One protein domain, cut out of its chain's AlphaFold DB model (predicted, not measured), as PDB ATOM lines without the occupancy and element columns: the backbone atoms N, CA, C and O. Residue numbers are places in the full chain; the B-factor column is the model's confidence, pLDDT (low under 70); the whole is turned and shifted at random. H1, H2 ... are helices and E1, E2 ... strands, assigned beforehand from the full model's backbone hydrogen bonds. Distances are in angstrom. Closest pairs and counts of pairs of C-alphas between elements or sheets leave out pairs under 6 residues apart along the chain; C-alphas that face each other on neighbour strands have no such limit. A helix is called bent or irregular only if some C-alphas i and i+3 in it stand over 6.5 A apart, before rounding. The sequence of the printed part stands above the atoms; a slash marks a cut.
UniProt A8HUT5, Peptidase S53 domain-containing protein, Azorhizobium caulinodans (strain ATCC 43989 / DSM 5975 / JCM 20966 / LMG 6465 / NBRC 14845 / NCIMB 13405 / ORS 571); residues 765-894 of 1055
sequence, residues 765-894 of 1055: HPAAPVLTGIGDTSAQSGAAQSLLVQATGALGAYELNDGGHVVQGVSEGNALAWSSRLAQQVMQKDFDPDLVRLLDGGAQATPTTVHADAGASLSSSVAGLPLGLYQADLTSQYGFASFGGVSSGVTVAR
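Overview. This is residues 765 to 894 of the 1055 residues of the protein "Peptidase S53 domain-containing protein" of Azorhizobium caulinodans (strain ATCC 43989 / DSM 5975 / JCM 20966 / LMG 6465 / NBRC 14845 / NCIMB 13405 / ORS 571) (UniProt A8HUT5). Two four-stranded sheets, E1 E6 E3 E4 and E5 E2 E8 E7, lie face to face as a sandwich, with their strands nearly in line. From one end of it the link between E4 and E5 reaches away as a wide loop holding the small helices H1 and H2, and residues 827 to 834 of this loop stick out; H3 sits beside the edge of the second sheet, next to E7. The printed part has 130 residues with three named helices and eight named strands, in the order E1 E2 E3 E4 H1 H2 E5 E6 H3 E7 E8; both sheets are antiparallel, and the class is mixed, helices and strands. The whole is compact, with a radius of gyration of the C-alphas of 15.4 A, and spans 46 by 40 by 22 A, only just flat.

Along the chain. Residues 765 to 777 hold no named element. E1 is residues 778 to 781, from C-alpha 778 at (119.716, 181.790, 167.374). E2, residues 785 to 792, is the longest strand by residues, 21.7 A from first to last C-alpha. E3, residues 796 to 802, is 19.8 A long, and E4, residues 805 to 811, is 19.4 A long. H1 is residues 820 to 825 and H2 residues 833 to 838, with C-alpha 833 at (112.857, 194.282, 128.979). E5 is residues 848 to 852, and E6, residues 857 to 862, is 17.3 A long. H3 is residues 872 to 878, 9.9 A long; it is irregular, with C-alphas 874 and 877 at 7.2 A. E7 is residues 880 to 885, and E8, residues 888 to 893, is 15.8 A long and ends with C-alpha 893 at (113.235, 180.828, 153.239).

Arrangement. The sandwich, two sheets face to face, has best planes 10 degrees apart and strands at 17 degrees to each other; the facing parts are 8.3 A centre to centre. Both sheets are twisted. In the first, E1 and E4 are the edge strands: N 779 and O 858 of E1 and E6 are within hydrogen-bond range at 3.0 A, N 801 and O 859 of E3 and E6 at 2.8 A, and N 800 and O 807 of the hairpin E3 and E4 at 2.8 A. In the second, E5 and E7 are the edge strands: N 787 and O 850 of E2 and E5 are within range at 2.9 A, N 790 and O 891 of E2 and E8 at 2.8 A, and N 883 and O 890 of the hairpin E7 and E8 at 2.8 A. Between the sheets, the closest C-alphas of E2 and E4 are those of Ala 791 and Ser 811, 5.4 A apart, and those of E6 and E7 are Ser 860 and Phe 883, 6.2 A apart. H3 stands at the level of the second sheet, 0.8 A in height; its closest C-alphas with E7 are those of Ala 872 and Ala 881, 5.0 A apart. H1 and H2 are on neither sheet and are apart from each other. Every O i to N i+4 pair is within hydrogen-bond range in H1 and H2; in H3 it is 1 of 3, beside 2 of 4 for O i to N i+3.

Size, cuts and confidence. The C-alphas of Gly 804 and Asp 830 are the two farthest apart, at 47.3 A. Without residues 827 to 834, which stand free, the body spans 43 by 38 by 22 A. The printed part has no cut, and no link between named elements is long. The mean pLDDT of the printed part is 92.3, and one residue, Val 886, is under 70.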
ATOM      1  N   HIS A 765      93.995 184.218 162.179       87.75
ATOM      2  CA  HIS A 765      94.644 182.913 162.157       87.75
ATOM      3  C   HIS A 765      95.900 182.935 161.269       87.75
ATOM      4  O   HIS A 765      95.998 182.135 160.334       87.75
ATOM      5  N   PRO A 766      96.886 183.801 161.575       89.12
ATOM      6  CA  PRO A 766      98.082 183.926 160.760       89.12
ATOM      7  C   PRO A 766      98.858 182.611 160.745       89.12
ATOM      8  O   PRO A 766      98.947 181.893 161.751       89.12
ATOM      9  N   ALA A 767      99.472 182.301 159.606       89.38
ATOM     10  CA  ALA A 767     100.358 181.152 159.515       89.38
ATOM     11  C   ALA A 767     101.541 181.290 160.483       89.38
ATOM     12  O   ALA A 767     102.010 182.391 160.775       89.38
ATOM     13  N   ALA A 768     102.061 180.152 160.952       93.88
ATOM     14  CA  ALA A 768     103.233 180.146 161.817       93.88
ATOM     15  C   ALA A 768     104.420 180.848 161.118       93.88
ATOM     16  O   ALA A 768     104.701 180.522 159.955       93.88
ATOM     17  N   PRO A 769     105.155 181.746 161.803       96.12
ATOM     18  CA  PRO A 769     106.367 182.358 161.265       96.12
ATOM     19  C   PRO A 769     107.419 181.316 160.855       96.12
ATOM     20  O   PRO A 769     107.429 180.190 161.358       96.12
ATOM     21  N   VAL A 770     108.358 181.690 159.982       97.19
ATOM     22  CA  VAL A 770     109.532 180.854 159.674       97.19
ATOM     23  C   VAL A 770     110.342 180.588 160.935       97.19
ATOM     24  O   VAL A 770     110.632 179.428 161.234       97.19
ATOM     25  N   LEU A 771     110.660 181.642 161.692       97.44
ATOM     26  CA  LEU A 771     111.379 181.569 162.959       97.44
ATOM     27  C   LEU A 771     110.537 182.131 164.109       97.44
ATOM     28  O   LEU A 771     109.803 183.100 163.952       97.44
ATOM     29  N   THR A 772     110.690 181.537 165.285       97.38
ATOM     30  CA  THR A 772     110.117 181.980 166.564       97.38
ATOM     31  C   THR A 772     111.206 181.984 167.635       97.38
ATOM     32  O   THR A 772     112.304 181.478 167.401       97.38
ATOM     33  N   GLY A 773     110.944 182.567 168.811       95.69
ATOM     34  CA  GLY A 773     111.941 182.615 169.889       95.69
ATOM     35  C   GLY A 773     113.259 183.262 169.444       95.69
ATOM     36  O   GLY A 773     114.333 182.758 169.772       95.69
ATOM     37  N   ILE A 774     113.154 184.315 168.631       95.38
ATOM     38  CA  ILE A 774     114.269 185.021 167.999       95.38
ATOM     39  C   ILE A 774     115.108 185.680 169.099       95.38
ATOM     40  O   ILE A 774     114.623 186.506 169.867       95.38
ATOM     41  N   GLY A 775     116.364 185.250 169.214       93.94
ATOM     42  CA  GLY A 775     117.382 185.889 170.046       93.94
ATOM     43  C   GLY A 775     118.472 186.531 169.191       93.94
ATOM     44  O   GLY A 775     118.351 186.621 167.974       93.94
ATOM     45  N   ASP A 776     119.585 186.919 169.814       91.69
ATOM     46  CA  ASP A 776     120.652 187.644 169.109       91.69
ATOM     47  C   ASP A 776     121.295 186.835 167.969       91.69
ATOM     48  O   ASP A 776     121.642 187.395 166.934       91.69
ATOM     49  N   THR A 777     121.499 185.525 168.154       95.31
ATOM     50  CA  THR A 777     122.272 184.652 167.237       95.31
ATOM     51  C   THR A 777     121.616 183.298 166.955       95.31
ATOM     52  O   THR A 777     122.175 182.463 166.240       95.31
ATOM     53  N   SER A 778     120.446 183.045 167.533       95.81
ATOM     54  CA  SER A 778     119.716 181.790 167.374       95.81
ATOM     55  C   SER A 778     118.220 182.023 167.465       95.81
ATOM     56  O   SER A 778     117.779 182.901 168.205       95.81
ATOM     57  N   ALA A 779     117.456 181.187 166.778       97.56
ATOM     58  CA  ALA A 779     116.002 181.147 166.854       97.56
ATOM     59  C   ALA A 779     115.520 179.693 166.836       97.56
ATOM     60  O   ALA A 779     116.320 178.759 166.779       97.56
ATOM     61  N   GLN A 780     114.211 179.495 166.881       97.50
ATOM     62  CA  GLN A 780     113.563 178.199 166.732       97.50
ATOM     63  C   GLN A 780     112.771 178.165 165.429       97.50
ATOM     64  O   GLN A 780     112.118 179.148 165.083       97.50
ATOM     65  N   SER A 781     112.778 177.038 164.721       97.50
ATOM     66  CA  SER A 781     111.874 176.827 163.590       97.50
ATOM     67  C   SER A 781     110.423 176.948 164.067       97.50
ATOM     68  O   SER A 781     110.016 176.250 164.998       97.50
ATOM     69  N   GLY A 782     109.637 177.842 163.466       97.06
ATOM     70  CA  GLY A 782     108.252 178.089 163.888       97.06
ATOM     71  C   GLY A 782     107.280 176.957 163.544       97.06
ATOM     72  O   GLY A 782     106.211 176.860 164.140       97.06
ATOM     73  N   ALA A 783     107.657 176.073 162.619       96.81
ATOM     74  CA  ALA A 783     106.874 174.914 162.202       96.81
ATOM     75  C   ALA A 783     107.790 173.771 161.737       96.81
ATOM     76  O   ALA A 783     108.994 173.961 161.584       96.81
ATOM     77  N   ALA A 784     107.216 172.591 161.492       96.62
ATOM     78  CA  ALA A 784     107.897 171.554 160.721       96.62
ATOM     79  C   ALA A 784     107.865 171.965 159.242       96.62
ATOM     80  O   ALA A 784     106.779 172.139 158.686       96.62
ATOM     81  N   GLN A 785     109.026 172.211 158.635       96.19
ATOM     82  CA  GLN A 785     109.096 172.863 157.325       96.19
ATOM     83  C   GLN A 785     110.392 172.566 156.572       96.19
ATOM     84  O   GLN A 785     111.458 172.398 157.167       96.19
ATOM     85  N   SER A 786     110.299 172.579 155.245       95.62
ATOM     86  CA  SER A 786     111.461 172.621 154.361       95.62
ATOM     87  C   SER A 786     111.894 174.074 154.159       95.62
ATOM     88  O   SER A 786     111.066 174.935 153.856       95.62
ATOM     89  N   LEU A 787     113.190 174.352 154.301       96.88
ATOM     90  CA  LEU A 787     113.765 175.686 154.124       96.88
ATOM     91  C   LEU A 787     114.859 175.655 153.063       96.88
ATOM     92  O   LEU A 787     115.784 174.847 153.139       96.88
ATOM     93  N   LEU A 788     114.769 176.578 152.107       96.31
ATOM     94  CA  LEU A 788     115.889 177.002 151.276       96.31
ATOM     95  C   LEU A 788     116.926 177.672 152.177       96.31
ATOM     96  O   LEU A 788     116.564 178.455 153.050       96.31
ATOM     97  N   VAL A 789     118.203 177.384 151.955       95.50
ATOM     98  CA  VAL A 789     119.337 178.010 152.642       95.50
ATOM     99  C   VAL A 789     120.180 178.718 151.593       95.50
ATOM    100  O   VAL A 789     120.817 178.085 150.748       95.50
ATOM    101  N   GLN A 790     120.151 180.044 151.643       94.25
ATOM    102  CA  GLN A 790     120.607 180.938 150.586       94.25
ATOM    103  C   GLN A 790     121.660 181.891 151.149       94.25
ATOM    104  O   GLN A 790     121.356 182.725 152.001       94.25
ATOM    105  N   ALA A 791     122.905 181.779 150.690       92.69
ATOM    106  CA  ALA A 791     123.969 182.683 151.116       92.69
ATOM    107  C   ALA A 791     124.145 183.835 150.121       92.69
ATOM    108  O   ALA A 791     124.208 183.612 148.913       92.69
ATOM    109  N   THR A 792     124.245 185.058 150.630       89.12
ATOM    110  CA  THR A 792     124.485 186.267 149.838       89.12
ATOM    111  C   THR A 792     125.829 186.892 150.193       89.12
ATOM    112  O   THR A 792     126.343 186.749 151.305       89.12
ATOM    113  N   GLY A 793     126.415 187.606 149.231       83.81
ATOM    114  CA  GLY A 793     127.676 188.318 149.421       83.81
ATOM    115  C   GLY A 793     128.900 187.411 149.571       83.81
ATOM    116  O   GLY A 793     128.888 186.223 149.252       83.81
ATOM    117  N   ALA A 794     129.997 187.990 150.053       80.25
ATOM    118  CA  ALA A 794     131.289 187.317 150.174       80.25
ATOM    119  C   ALA A 794     131.555 186.815 151.609       80.25
ATOM    120  O   ALA A 794     132.537 187.212 152.239       80.25
ATOM    121  N   LEU A 795     130.680 185.953 152.143       80.94
ATOM    122  CA  LEU A 795     130.866 185.341 153.472       80.94
ATOM    123  C   LEU A 795     131.992 184.296 153.515       80.94
ATOM    124  O   LEU A 795     132.553 184.035 154.581       80.94
ATOM    125  N   GLY A 796     132.323 183.677 152.380       85.00
ATOM    126  CA  GLY A 796     133.137 182.462 152.364       85.00
ATOM    127  C   GLY A 796     132.359 181.258 152.906       85.00
ATOM    128  O   GLY A 796     131.159 181.136 152.668       85.00
ATOM    129  N   ALA A 797     133.042 180.343 153.599       89.56
ATOM    130  CA  ALA A 797     132.418 179.132 154.133       89.56
ATOM    131  C   ALA A 797     131.534 179.439 155.354       89.56
ATOM    132  O   ALA A 797     132.011 180.012 156.339       89.56
ATOM    133  N   TYR A 798     130.276 179.008 155.296       93.44
ATOM    134  CA  TYR A 798     129.300 179.149 156.371       93.44
ATOM    135  C   TYR A 798     128.796 177.785 156.847       93.44
ATOM    136  O   TYR A 798     128.855 176.786 156.125       93.44
ATOM    137  N   GLU A 799     128.271 177.770 158.065       94.56
ATOM    138  CA  GLU A 799     127.552 176.643 158.648       94.56
ATOM    139  C   GLU A 799     126.159 177.109 159.081       94.56
ATOM    140  O   GLU A 799     126.013 178.194 159.649       94.56
ATOM    141  N   LEU A 800     125.143 176.287 158.832       95.00
ATOM    142  CA  LEU A 800     123.808 176.394 159.412       95.00
ATOM    143  C   LEU A 800     123.553 175.134 160.244       95.00
ATOM    144  O   LEU A 800     123.700 174.025 159.739       95.00
ATOM    145  N   ASN A 801     123.189 175.300 161.510       93.75
ATOM    146  CA  ASN A 801     122.816 174.215 162.406       93.75
ATOM    147  C   ASN A 801     121.307 174.238 162.644       93.75
ATOM    148  O   ASN A 801     120.783 175.274 163.051       93.75
ATOM    149  N   ASP A 802     120.662 173.098 162.422       89.62
ATOM    150  CA  ASP A 802     119.246 172.830 162.645       89.62
ATOM    151  C   ASP A 802     119.099 171.649 163.614       89.62
ATOM    152  O   ASP A 802     119.230 170.482 163.243       89.62
ATOM    153  N   GLY A 803     118.952 171.945 164.906       77.50
ATOM    154  CA  GLY A 803     118.682 170.932 165.932       77.50
ATOM    155  C   GLY A 803     119.758 169.845 166.099       77.50
ATOM    156  O   GLY A 803     119.482 168.804 166.693       77.50
ATOM    157  N   GLY A 804     120.985 170.067 165.611       74.62
ATOM    158  CA  GLY A 804     122.088 169.099 165.635       74.62
ATOM    159  C   GLY A 804     122.514 168.576 164.259       74.62
ATOM    160  O   GLY A 804     123.551 167.913 164.170       74.62
ATOM    161  N   HIS A 805     121.776 168.893 163.192       85.31
ATOM    162  CA  HIS A 805     122.234 168.711 161.816       85.31
ATOM    163  C   HIS A 805     122.972 169.965 161.341       85.31
ATOM    164  O   HIS A 805     122.460 171.069 161.487       85.31
ATOM    165  N   VAL A 806     124.174 169.811 160.778       88.25
ATOM    166  CA  VAL A 806     124.968 170.937 160.265       88.25
ATOM    167  C   VAL A 806     125.045 170.860 158.750       88.25
ATOM    168  O   VAL A 806     125.601 169.906 158.201       88.25
ATOM    169  N   VAL A 807     124.542 171.898 158.094       88.88
ATOM    170  CA  VAL A 807     124.721 172.139 156.666       88.88
ATOM    171  C   VAL A 807     125.856 173.125 156.467       88.88
ATOM    172  O   VAL A 807     125.899 174.181 157.094       88.88
ATOM    173  N   GLN A 808     126.786 172.770 155.587       90.75
ATOM    174  CA  GLN A 808     127.916 173.614 155.223       90.75
ATOM    175  C   GLN A 808     127.757 174.080 153.780       90.75
ATOM    176  O   GLN A 808     127.393 173.294 152.904       90.75
ATOM    177  N   GLY A 809     128.071 175.345 153.533       88.06
ATOM    178  CA  GLY A 809     128.060 175.925 152.198       88.06
ATOM    179  C   GLY A 809     129.158 176.963 152.033       88.06
ATOM    180  O   GLY A 809     129.886 177.287 152.973       88.06
ATOM    181  N   VAL A 810     129.294 177.483 150.817       85.94
ATOM    182  CA  VAL A 810     130.239 178.558 150.507       85.94
ATOM    183  C   VAL A 810     129.491 179.666 149.779       85.94
ATOM    184  O   VAL A 810     128.767 179.404 148.822       85.94
ATOM    185  N   SER A 811     129.671 180.899 150.241       83.19
ATOM    186  CA  SER A 811     129.145 182.095 149.592       83.19
ATOM    187  C   SER A 811     130.178 182.656 148.612       83.19
ATOM    188  O   SER A 811     131.151 183.288 149.029       83.19
ATOM    189  N   GLU A 812     129.972 182.398 147.319       73.94
ATOM    190  CA  GLU A 812     130.793 182.893 146.196       73.94
ATOM    191  C   GLU A 812     129.920 183.529 145.094       73.94
ATOM    192  O   GLU A 812     130.187 183.367 143.905       73.94
ATOM    193  N   GLY A 813     128.849 184.228 145.485       73.25
ATOM    194  CA  GLY A 813     127.975 184.926 144.538       73.25
ATOM    195  C   GLY A 813     128.709 186.021 143.753       73.25
ATOM    196  O   GLY A 813     129.624 186.678 144.261       73.25
ATOM    197  N   ASN A 814     128.302 186.221 142.503       86.69
ATOM    198  CA  ASN A 814     128.770 187.297 141.640       86.69
ATOM    199  C   ASN A 814     128.315 188.660 142.202       86.69
ATOM    200  O   ASN A 814     127.233 188.781 142.766       86.69
ATOM    201  N   ALA A 815     129.109 189.716 142.008       84.50
ATOM    202  CA  ALA A 815     128.708 191.083 142.351       84.50
ATOM    203  C   ALA A 815     127.478 191.580 141.560       84.50
ATOM    204  O   ALA A 815     126.841 192.544 141.975       84.50
ATOM    205  N   LEU A 816     127.168 190.939 140.429       90.25
ATOM    206  CA  LEU A 816     125.984 191.175 139.600       90.25
ATOM    207  C   LEU A 816     124.816 190.234 139.924       90.25
ATOM    208  O   LEU A 816     123.811 190.264 139.221       90.25
ATOM    209  N   ALA A 817     124.929 189.395 140.958       92.69
ATOM    210  CA  ALA A 817     123.809 188.568 141.379       92.69
ATOM    211  C   ALA A 817     122.627 189.442 141.803       92.69
ATOM    212  O   ALA A 817     122.792 190.450 142.500       92.69
ATOM    213  N   TRP A 818     121.426 189.069 141.361       93.94
ATOM    214  CA  TRP A 818     120.242 189.881 141.608       93.94
ATOM    215  C   TRP A 818     119.951 189.967 143.103       93.94
ATOM    216  O   TRP A 818     120.010 188.982 143.839       93.94
ATOM    217  N   SER A 819     119.613 191.173 143.548       93.38
ATOM    218  CA  SER A 819     119.120 191.416 144.901       93.38
ATOM    219  C   SER A 819     117.602 191.259 144.955       93.38
ATOM    220  O   SER A 819     116.919 191.401 143.939       93.38
ATOM    221  N   SER A 820     117.052 191.083 146.160       94.94
ATOM    222  CA  SER A 820     115.603 191.164 146.397       94.94
ATOM    223  C   SER A 820     114.989 192.454 145.858       94.94
ATOM    224  O   SER A 820     113.905 192.430 145.283       94.94
ATOM    225  N   ARG A 821     115.702 193.582 145.990       95.69
ATOM    226  CA  ARG A 821     115.245 194.881 145.484       95.69
ATOM    227  C   ARG A 821     115.054 194.842 143.968       95.69
ATOM    228  O   ARG A 821     113.984 195.212 143.496       95.69
ATOM    229  N   LEU A 822     116.056 194.356 143.228       95.62
ATOM    230  CA  LEU A 822     115.972 194.251 141.771       95.62
ATOM    231  C   LEU A 822     114.858 193.286 141.352       95.62
ATOM    232  O   LEU A 822     114.009 193.663 140.550       95.62
ATOM    233  N   ALA A 823     114.825 192.081 141.931       96.94
ATOM    234  CA  ALA A 823     113.823 191.067 141.605       96.94
ATOM    235  C   ALA A 823     112.387 191.589 141.796       96.94
ATOM    236  O   ALA A 823     111.521 191.347 140.961       96.94
ATOM    237  N   GLN A 824     112.141 192.377 142.847       97.06
ATOM    238  CA  GLN A 824     110.845 193.017 143.089       97.06
ATOM    239  C   GLN A 824     110.573 194.189 142.130       97.06
ATOM    240  O   GLN A 824     109.439 194.380 141.694       97.06
ATOM    241  N   GLN A 825     111.591 194.973 141.761       96.06
ATOM    242  CA  GLN A 825     111.440 196.105 140.842       96.06
ATOM    243  C   GLN A 825     111.143 195.670 139.401       96.06
ATOM    244  O   GLN A 825     110.323 196.313 138.741       96.06
ATOM    245  N   VAL A 826     111.734 194.572 138.915       95.88
ATOM    246  CA  VAL A 826     111.480 194.067 137.551       95.88
ATOM    247  C   VAL A 826     110.068 193.489 137.370       95.88
ATOM    248  O   VAL A 826     109.618 193.301 136.236       95.88
ATOM    249  N   MET A 827     109.333 193.250 138.465       96.06
ATOM    250  CA  MET A 827     107.913 192.851 138.453       96.06
ATOM    251  C   MET A 827     106.961 193.992 138.080       96.06
ATOM    252  O   MET A 827     105.746 193.810 138.060       96.06
ATOM    253  N   GLN A 828     107.478 195.181 137.781       95.31
ATOM    254  CA  GLN A 828     106.669 196.269 137.249       95.31
ATOM    255  C   GLN A 828     106.507 196.115 135.734       95.31
ATOM    256  O   GLN A 828     107.477 195.901 135.006       95.31
ATOM    257  N   LYS A 829     105.271 196.253 135.244       94.25
ATOM    258  CA  LYS A 829     104.922 196.093 133.823       94.25
ATOM    259  C   LYS A 829     105.713 197.014 132.888       94.25
ATOM    260  O   LYS A 829     105.983 196.644 131.751       94.25
ATOM    261  N   ASP A 830     106.053 198.209 133.355       92.75
ATOM    262  CA  ASP A 830     106.775 199.246 132.618       92.75
ATOM    263  C   ASP A 830     108.301 199.182 132.801       92.75
ATOM    264  O   ASP A 830     109.010 200.064 132.318       92.75
ATOM    265  N   PHE A 831     108.818 198.145 133.470       96.62
ATOM    266  CA  PHE A 831     110.252 197.891 133.543       96.62
ATOM    267  C   PHE A 831     110.779 197.394 132.190       96.62
ATOM    268  O   PHE A 831     110.237 196.447 131.606       96.62
ATOM    269  N   ASP A 832     111.838 198.040 131.704       97.06
ATOM    270  CA  ASP A 832     112.378 197.846 130.361       97.06
ATOM    271  C   ASP A 832     112.948 196.430 130.162       97.06
ATOM    272  O   ASP A 832     113.881 196.037 130.868       97.06
ATOM    273  N   PRO A 833     112.424 195.654 129.197       96.44
ATOM    274  CA  PRO A 833     112.857 194.282 128.979       96.44
ATOM    275  C   PRO A 833     114.313 194.167 128.499       96.44
ATOM    276  O   PRO A 833     114.944 193.149 128.759       96.44
ATOM    277  N   ASP A 834     114.882 195.177 127.830       96.31
ATOM    278  CA  ASP A 834     116.296 195.133 127.427       96.31
ATOM    279  C   ASP A 834     117.238 195.368 128.611       96.31
ATOM    280  O   ASP A 834     118.338 194.819 128.639       96.31
ATOM    281  N   LEU A 835     116.793 196.123 129.620       95.75
ATOM    282  CA  LEU A 835     117.529 196.265 130.874       95.75
ATOM    283  C   LEU A 835     117.550 194.943 131.653       95.75
ATOM    284  O   LEU A 835     118.600 194.567 132.158       95.75
ATOM    285  N   VAL A 836     116.431 194.211 131.688       95.25
ATOM    286  CA  VAL A 836     116.344 192.871 132.305       95.25
ATOM    287  C   VAL A 836     117.375 191.922 131.680       95.25
ATOM    288  O   VAL A 836     118.210 191.372 132.392       95.25
ATOM    289  N   ARG A 837     117.403 191.840 130.342       94.25
ATOM    290  CA  ARG A 837     118.352 190.994 129.593       94.25
ATOM    291  C   ARG A 837     119.816 191.382 129.806       94.25
ATOM    292  O   ARG A 837     120.699 190.538 129.738       94.25
ATOM    293  N   LEU A 838     120.108 192.667 130.020       94.38
ATOM    294  CA  LEU A 838     121.479 193.145 130.246       94.38
ATOM    295  C   LEU A 838     121.997 192.869 131.660       94.38
ATOM    296  O   LEU A 838     123.212 192.863 131.862       94.38
ATOM    297  N   LEU A 839     121.099 192.688 132.627       92.50
ATOM    298  CA  LEU A 839     121.447 192.406 134.019       92.50
ATOM    299  C   LEU A 839     121.552 190.897 134.308       92.50
ATOM    300  O   LEU A 839     121.719 190.520 135.463       92.50
ATOM    301  N   ASP A 840     121.482 190.062 133.273       90.12
ATOM    302  CA  ASP A 840     121.515 188.599 133.324       90.12
ATOM    303  C   ASP A 840     122.907 187.984 133.607       90.12
ATOM    304  O   ASP A 840     123.942 188.641 133.435       90.12
ATOM    305  N   GLY A 841     122.953 186.705 134.000       85.94
ATOM    306  CA  GLY A 841     124.158 185.872 134.133       85.94
ATOM    307  C   GLY A 841     124.929 186.033 135.450       85.94
ATOM    308  O   GLY A 841     126.062 185.553 135.614       85.94
ATOM    309  N   GLY A 842     124.364 186.771 136.405       91.81
ATOM    310  CA  GLY A 842     124.947 187.026 137.717       91.81
ATOM    311  C   GLY A 842     124.726 185.870 138.693       91.81
ATOM    312  O   GLY A 842     123.823 185.939 139.517       91.81
ATOM    313  N   ALA A 843     125.578 184.843 138.663       92.81
ATOM    314  CA  ALA A 843     125.410 183.669 139.528       92.81
ATOM    315  C   ALA A 843     125.297 184.003 141.035       92.81
ATOM    316  O   ALA A 843     126.169 184.663 141.606       92.81
ATOM    317  N   GLN A 844     124.275 183.469 141.698       93.06
ATOM    318  CA  GLN A 844     124.139 183.361 143.149       93.06
ATOM    319  C   GLN A 844     125.089 182.298 143.727       93.06
ATOM    320  O   GLN A 844     125.700 181.487 143.020       93.06
ATOM    321  N   ALA A 845     125.199 182.261 145.058       90.88
ATOM    322  CA  ALA A 845     125.755 181.091 145.730       90.88
ATOM    323  C   ALA A 845     124.820 179.886 145.540       90.88
ATOM    324  O   ALA A 845     123.604 180.047 145.518       90.88
ATOM    325  N   THR A 846     125.373 178.672 145.452       88.44
ATOM    326  CA  THR A 846     124.552 177.458 145.332       88.44
ATOM    327  C   THR A 846     123.704 177.279 146.600       88.44
ATOM    328  O   THR A 846     124.279 177.054 147.672       88.44
ATOM    329  N   PRO A 847     122.365 177.367 146.508       91.44
ATOM    330  CA  PRO A 847     121.490 177.169 147.644       91.44
ATOM    331  C   PRO A 847     121.391 175.685 147.988       91.44
ATOM    332  O   PRO A 847     121.518 174.793 147.146       91.44
ATOM    333  N   THR A 848     121.140 175.425 149.259       89.75
ATOM    334  CA  THR A 848     120.899 174.087 149.805       89.75
ATOM    335  C   THR A 848     119.550 174.072 150.517       89.75
ATOM    336  O   THR A 848     118.851 175.084 150.537       89.75
ATOM    337  N   THR A 849     119.141 172.932 151.064       91.56
ATOM    338  CA  THR A 849     117.907 172.820 151.842       91.56
ATOM    339  C   THR A 849     118.124 172.114 153.164       91.56
ATOM    340  O   THR A 849     119.005 171.268 153.304       91.56
ATOM    341  N   VAL A 850     117.293 172.478 154.135       93.38
ATOM    342  CA  VAL A 850     117.146 171.780 155.414       93.38
ATOM    343  C   VAL A 850     115.681 171.463 155.659       93.38
ATOM    344  O   VAL A 850     114.796 172.149 155.148       93.38
ATOM    345  N   HIS A 851     115.436 170.423 156.445       93.50
ATOM    346  CA  HIS A 851     114.117 170.107 156.967       93.50
ATOM    347  C   HIS A 851     114.169 170.252 158.482       93.50
ATOM    348  O   HIS A 851     114.784 169.422 159.152       93.50
ATOM    349  N   ALA A 852     113.535 171.310 158.979       94.69
ATOM    350  CA  ALA A 852     113.559 171.676 160.384       94.69
ATOM    351  C   ALA A 852     112.274 171.225 161.066       94.69
ATOM    352  O   ALA A 852     111.179 171.588 160.629       94.69
ATOM    353  N   ASP A 853     112.407 170.483 162.165       95.31
ATOM    354  CA  ASP A 853     111.283 170.149 163.039       95.31
ATOM    355  C   ASP A 853     110.746 171.414 163.733       95.31
ATOM    356  O   ASP A 853     111.488 172.354 164.030       95.31
ATOM    357  N   ALA A 854     109.454 171.430 164.068       96.00
ATOM    358  CA  ALA A 854     108.878 172.516 164.859       96.00
ATOM    359  C   ALA A 854     109.610 172.660 166.208       96.00
ATOM    360  O   ALA A 854     109.741 171.699 166.967       96.00
ATOM    361  N   GLY A 855     110.076 173.870 166.519       96.00
ATOM    362  CA  GLY A 855     110.851 174.164 167.725       96.00
ATOM    363  C   GLY A 855     112.337 173.793 167.648       96.00
ATOM    364  O   GLY A 855     113.056 174.014 168.626       96.00
ATOM    365  N   ALA A 856     112.826 173.251 166.525       95.88
ATOM    366  CA  ALA A 856     114.247 172.962 166.341       95.88
ATOM    367  C   ALA A 856     115.079 174.251 166.393       95.88
ATOM    368  O   ALA A 856     114.703 175.275 165.825       95.88
ATOM    369  N   SER A 857     116.211 174.212 167.098       95.94
ATOM    370  CA  SER A 857     117.096 175.374 167.221       95.94
ATOM    371  C   SER A 857     117.844 175.614 165.913       95.94
ATOM    372  O   SER A 857     118.585 174.739 165.470       95.94
ATOM    373  N   LEU A 858     117.731 176.824 165.375       97.06
ATOM    374  CA  LEU A 858     118.420 177.292 164.179       97.06
ATOM    375  C   LEU A 858     119.488 178.327 164.544       97.06
ATOM    376  O   LEU A 858     119.236 179.267 165.302       97.06
ATOM    377  N   SER A 859     120.695 178.155 164.008       96.62
ATOM    378  CA  SER A 859     121.795 179.120 164.142       96.62
ATOM    379  C   SER A 859     122.745 179.035 162.953       96.62
ATOM    380  O   SER A 859     122.933 177.957 162.392       96.62
ATOM    381  N   SER A 860     123.375 180.152 162.588       96.25
ATOM    382  CA  SER A 860     124.385 180.184 161.528       96.25
ATOM    383  C   SER A 860     125.721 180.728 162.028       96.25
ATOM    384  O   SER A 860     125.759 181.572 162.924       96.25
ATOM    385  N   SER A 861     126.830 180.260 161.454       94.62
ATOM    386  CA  SER A 861     128.165 180.770 161.756       94.62
ATOM    387  C   SER A 861     129.074 180.851 160.528       94.62
ATOM    388  O   SER A 861     128.899 180.119 159.556       94.62
ATOM    389  N   VAL A 862     130.085 181.721 160.595       92.12
ATOM    390  CA  VAL A 862     131.182 181.809 159.619       92.12
ATOM    391  C   VAL A 862     132.497 181.684 160.369       92.12
ATOM    392  O   VAL A 862     132.752 182.416 161.325       92.12
ATOM    393  N   ALA A 863     133.335 180.728 159.959       88.62
ATOM    394  CA  ALA A 863     134.580 180.389 160.655       88.62
ATOM    395  C   ALA A 863     134.394 180.148 162.177       88.62
ATOM    396  O   ALA A 863     135.259 180.500 162.982       88.62
ATOM    397  N   GLY A 864     133.253 179.567 162.571       85.94
ATOM    398  CA  GLY A 864     132.889 179.296 163.965       85.94
ATOM    399  C   GLY A 864     132.419 180.515 164.770       85.94
ATOM    400  O   GLY A 864     132.165 180.383 165.967       85.94
ATOM    401  N   LEU A 865     132.302 181.697 164.152       91.94
ATOM    402  CA  LEU A 865     131.712 182.883 164.774       91.94
ATOM    403  C   LEU A 865     130.218 182.957 164.433       91.94
ATOM    404  O   LEU A 865     129.887 182.933 163.246       91.94
ATOM    405  N   PRO A 866     129.322 183.053 165.431       94.44
ATOM    406  CA  PRO A 866     127.890 183.105 165.181       94.44
ATOM    407  C   PRO A 866     127.518 184.378 164.417       94.44
ATOM    408  O   PRO A 866     128.031 185.463 164.702       94.44
ATOM    409  N   LEU A 867     126.613 184.228 163.458       95.12
ATOM    410  CA  LEU A 867     125.974 185.332 162.764       95.12
ATOM    411  C   LEU A 867     124.751 185.780 163.570       95.12
ATOM    412  O   LEU A 867     123.971 184.951 164.034       95.12
ATOM    413  N   GLY A 868     124.602 187.093 163.746       94.50
ATOM    414  CA  GLY A 868     123.427 187.652 164.411       94.50
ATOM    415  C   GLY A 868     122.182 187.569 163.529       94.50
ATOM    416  O   GLY A 868     122.305 187.605 162.306       94.50
ATOM    417  N   LEU A 869     120.997 187.475 164.126       94.38
ATOM    418  CA  LEU A 869     119.732 187.534 163.395       94.38
ATOM    419  C   LEU A 869     119.449 188.975 162.970       94.38
ATOM    420  O   LEU A 869     119.429 189.893 163.786       94.38
ATOM    421  N   TYR A 870     119.270 189.176 161.670       93.00
ATOM    422  CA  TYR A 870     119.066 190.491 161.079       93.00
ATOM    423  C   TYR A 870     117.611 190.633 160.653       93.00
ATOM    424  O   TYR A 870     117.147 189.889 159.790       93.00
ATOM    425  N   GLN A 871     116.893 191.575 161.276       94.50
ATOM    426  CA  GLN A 871     115.489 191.897 160.965       94.50
ATOM    427  C   GLN A 871     114.544 190.684 161.004       94.50
ATOM    428  O   GLN A 871     113.484 190.688 160.377       94.50
ATOM    429  N   ALA A 872     114.919 189.623 161.723       95.12
ATOM    430  CA  ALA A 872     114.173 188.373 161.734       95.12
ATOM    431  C   ALA A 872     112.758 188.563 162.304       95.12
ATOM    432  O   ALA A 872     111.823 187.943 161.800       95.12
ATOM    433  N   ASP A 873     112.583 189.466 163.274       93.31
ATOM    434  CA  ASP A 873     111.268 189.814 163.830       93.31
ATOM    435  C   ASP A 873     110.343 190.479 162.795       93.31
ATOM    436  O   ASP A 873     109.127 190.320 162.855       93.31
ATOM    437  N   LEU A 874     110.907 191.180 161.803       96.00
ATOM    438  CA  LEU A 874     110.142 191.844 160.742       96.00
ATOM    439  C   LEU A 874     109.839 190.919 159.558       96.00
ATOM    440  O   LEU A 874     108.842 191.124 158.866       96.00
ATOM    441  N   THR A 875     110.701 189.928 159.313       96.69
ATOM    442  CA  THR A 875     110.710 189.113 158.084       96.69
ATOM    443  C   THR A 875     110.107 187.723 158.265       96.69
ATOM    444  O   THR A 875     109.478 187.218 157.335       96.69
ATOM    445  N   SER A 876     110.201 187.130 159.464       96.62
ATOM    446  CA  SER A 876     109.835 185.721 159.699       96.62
ATOM    447  C   SER A 876     108.382 185.392 159.370       96.62
ATOM    448  O   SER A 876     108.109 184.292 158.891       96.62
ATOM    449  N   GLN A 877     107.450 186.322 159.598       95.38
ATOM    450  CA  GLN A 877     106.037 186.138 159.240       95.38
ATOM    451  C   GLN A 877     105.834 186.027 157.717       95.38
ATOM    452  O   GLN A 877     104.916 185.357 157.265       95.38
ATOM    453  N   TYR A 878     106.738 186.602 156.919       95.62
ATOM    454  CA  TYR A 878     106.624 186.741 155.463       95.62
ATOM    455  C   TYR A 878     107.495 185.739 154.695       95.62
ATOM    456  O   TYR A 878     107.931 185.996 153.571       95.62
ATOM    457  N   GLY A 879     107.752 184.579 155.305       95.62
ATOM    458  CA  GLY A 879     108.305 183.417 154.611       95.62
ATOM    459  C   GLY A 879     109.829 183.334 154.548       95.62
ATOM    460  O   GLY A 879     110.332 182.388 153.939       95.62
ATOM    461  N   PHE A 880     110.575 184.231 155.204       97.31
ATOM    462  CA  PHE A 880     112.038 184.147 155.277       97.31
ATOM    463  C   PHE A 880     112.627 184.822 156.523       97.31
ATOM    464  O   PHE A 880     111.964 185.618 157.174       97.31
ATOM    465  N   ALA A 881     113.882 184.513 156.847       96.56
ATOM    466  CA  ALA A 881     114.660 185.205 157.872       96.56
ATOM    467  C   ALA A 881     116.165 185.074 157.605       96.56
ATOM    468  O   ALA A 881     116.610 184.080 157.026       96.56
ATOM    469  N   SER A 882     116.964 186.044 158.054       95.12
ATOM    470  CA  SER A 882     118.393 186.112 157.729       95.12
ATOM    471  C   SER A 882     119.293 186.113 158.963       95.12
ATOM    472  O   SER A 882     119.073 186.845 159.929       95.12
ATOM    473  N   PHE A 883     120.359 185.319 158.897       95.25
ATOM    474  CA  PHE A 883     121.514 185.395 159.784       95.25
ATOM    475  C   PHE A 883     122.627 186.192 159.089       95.25
ATOM    476  O   PHE A 883     123.078 185.817 158.010       95.25
ATOM    477  N   GLY A 884     123.120 187.266 159.699       91.75
ATOM    478  CA  GLY A 884     124.008 188.232 159.045       91.75
ATOM    479  C   GLY A 884     123.230 189.313 158.287       91.75
ATOM    480  O   GLY A 884     122.011 189.269 158.211       91.75
ATOM    481  N   GLY A 885     123.926 190.326 157.769       83.00
ATOM    482  CA  GLY A 885     123.284 191.498 157.163       83.00
ATOM    483  C   GLY A 885     122.880 191.298 155.699       83.00
ATOM    484  O   GLY A 885     123.334 190.366 155.040       83.00
ATOM    485  N   VAL A 886     122.105 192.242 155.151       68.25
ATOM    486  CA  VAL A 886     121.622 192.219 153.750       68.25
ATOM    487  C   VAL A 886     122.707 192.023 152.685       68.25
ATOM    488  O   VAL A 886     122.457 191.392 151.662       68.25
ATOM    489  N   SER A 887     123.913 192.554 152.901       73.12
ATOM    490  CA  SER A 887     125.020 192.479 151.938       73.12
ATOM    491  C   SER A 887     125.882 191.226 152.086       73.12
ATOM    492  O   SER A 887     126.732 190.967 151.236       73.12
ATOM    493  N   SER A 888     125.718 190.490 153.188       84.50
ATOM    494  CA  SER A 888     126.512 189.312 153.520       84.50
ATOM    495  C   SER A 888     125.803 188.535 154.632       84.50
ATOM    496  O   SER A 888     125.915 188.888 155.813       84.50
ATOM    497  N   GLY A 889     125.049 187.503 154.255       92.56
ATOM    498  CA  GLY A 889     124.195 186.754 155.177       92.56
ATOM    499  C   GLY A 889     123.804 185.369 154.660       92.56
ATOM    500  O   GLY A 889     124.009 185.040 153.495       92.56
ATOM    501  N   VAL A 890     123.260 184.549 155.555       95.00
ATOM    502  CA  VAL A 890     122.633 183.258 155.265       95.00
ATOM    503  C   VAL A 890     121.146 183.405 155.553       95.00
ATOM    504  O   VAL A 890     120.739 183.559 156.704       95.00
ATOM    505  N   THR A 891     120.338 183.379 154.504       95.50
ATOM    506  CA  THR A 891     118.882 183.477 154.578       95.50
ATOM    507  C   THR A 891     118.272 182.089 154.538       95.50
ATOM    508  O   THR A 891     118.659 181.262 153.712       95.50
ATOM    509  N   VAL A 892     117.318 181.842 155.429       97.06
ATOM    510  CA  VAL A 892     116.423 180.691 155.357       97.06
ATOM    511  C   VAL A 892     115.063 181.143 154.839       97.06
ATOM    512  O   VAL A 892     114.529 182.138 155.327       97.06
ATOM    513  N   ALA A 893     114.504 180.443 153.855       97.38
ATOM    514  CA  ALA A 893     113.235 180.828 153.239       97.38
ATOM    515  C   ALA A 893     112.364 179.621 152.890       97.38
ATOM    516  O   ALA A 893     112.866 178.548 152.559       97.38
ATOM    517  N   ARG A 894     111.044 179.797 152.932       97.06
ATOM    518  CA  ARG A 894     110.093 178.773 152.491       97.06
ATOM    519  C   ARG A 894     110.093 178.670 150.960       97.06
ATOM    520  O   ARG A 894     110.074 179.703 150.295       97.06
TER     521      ARG A 894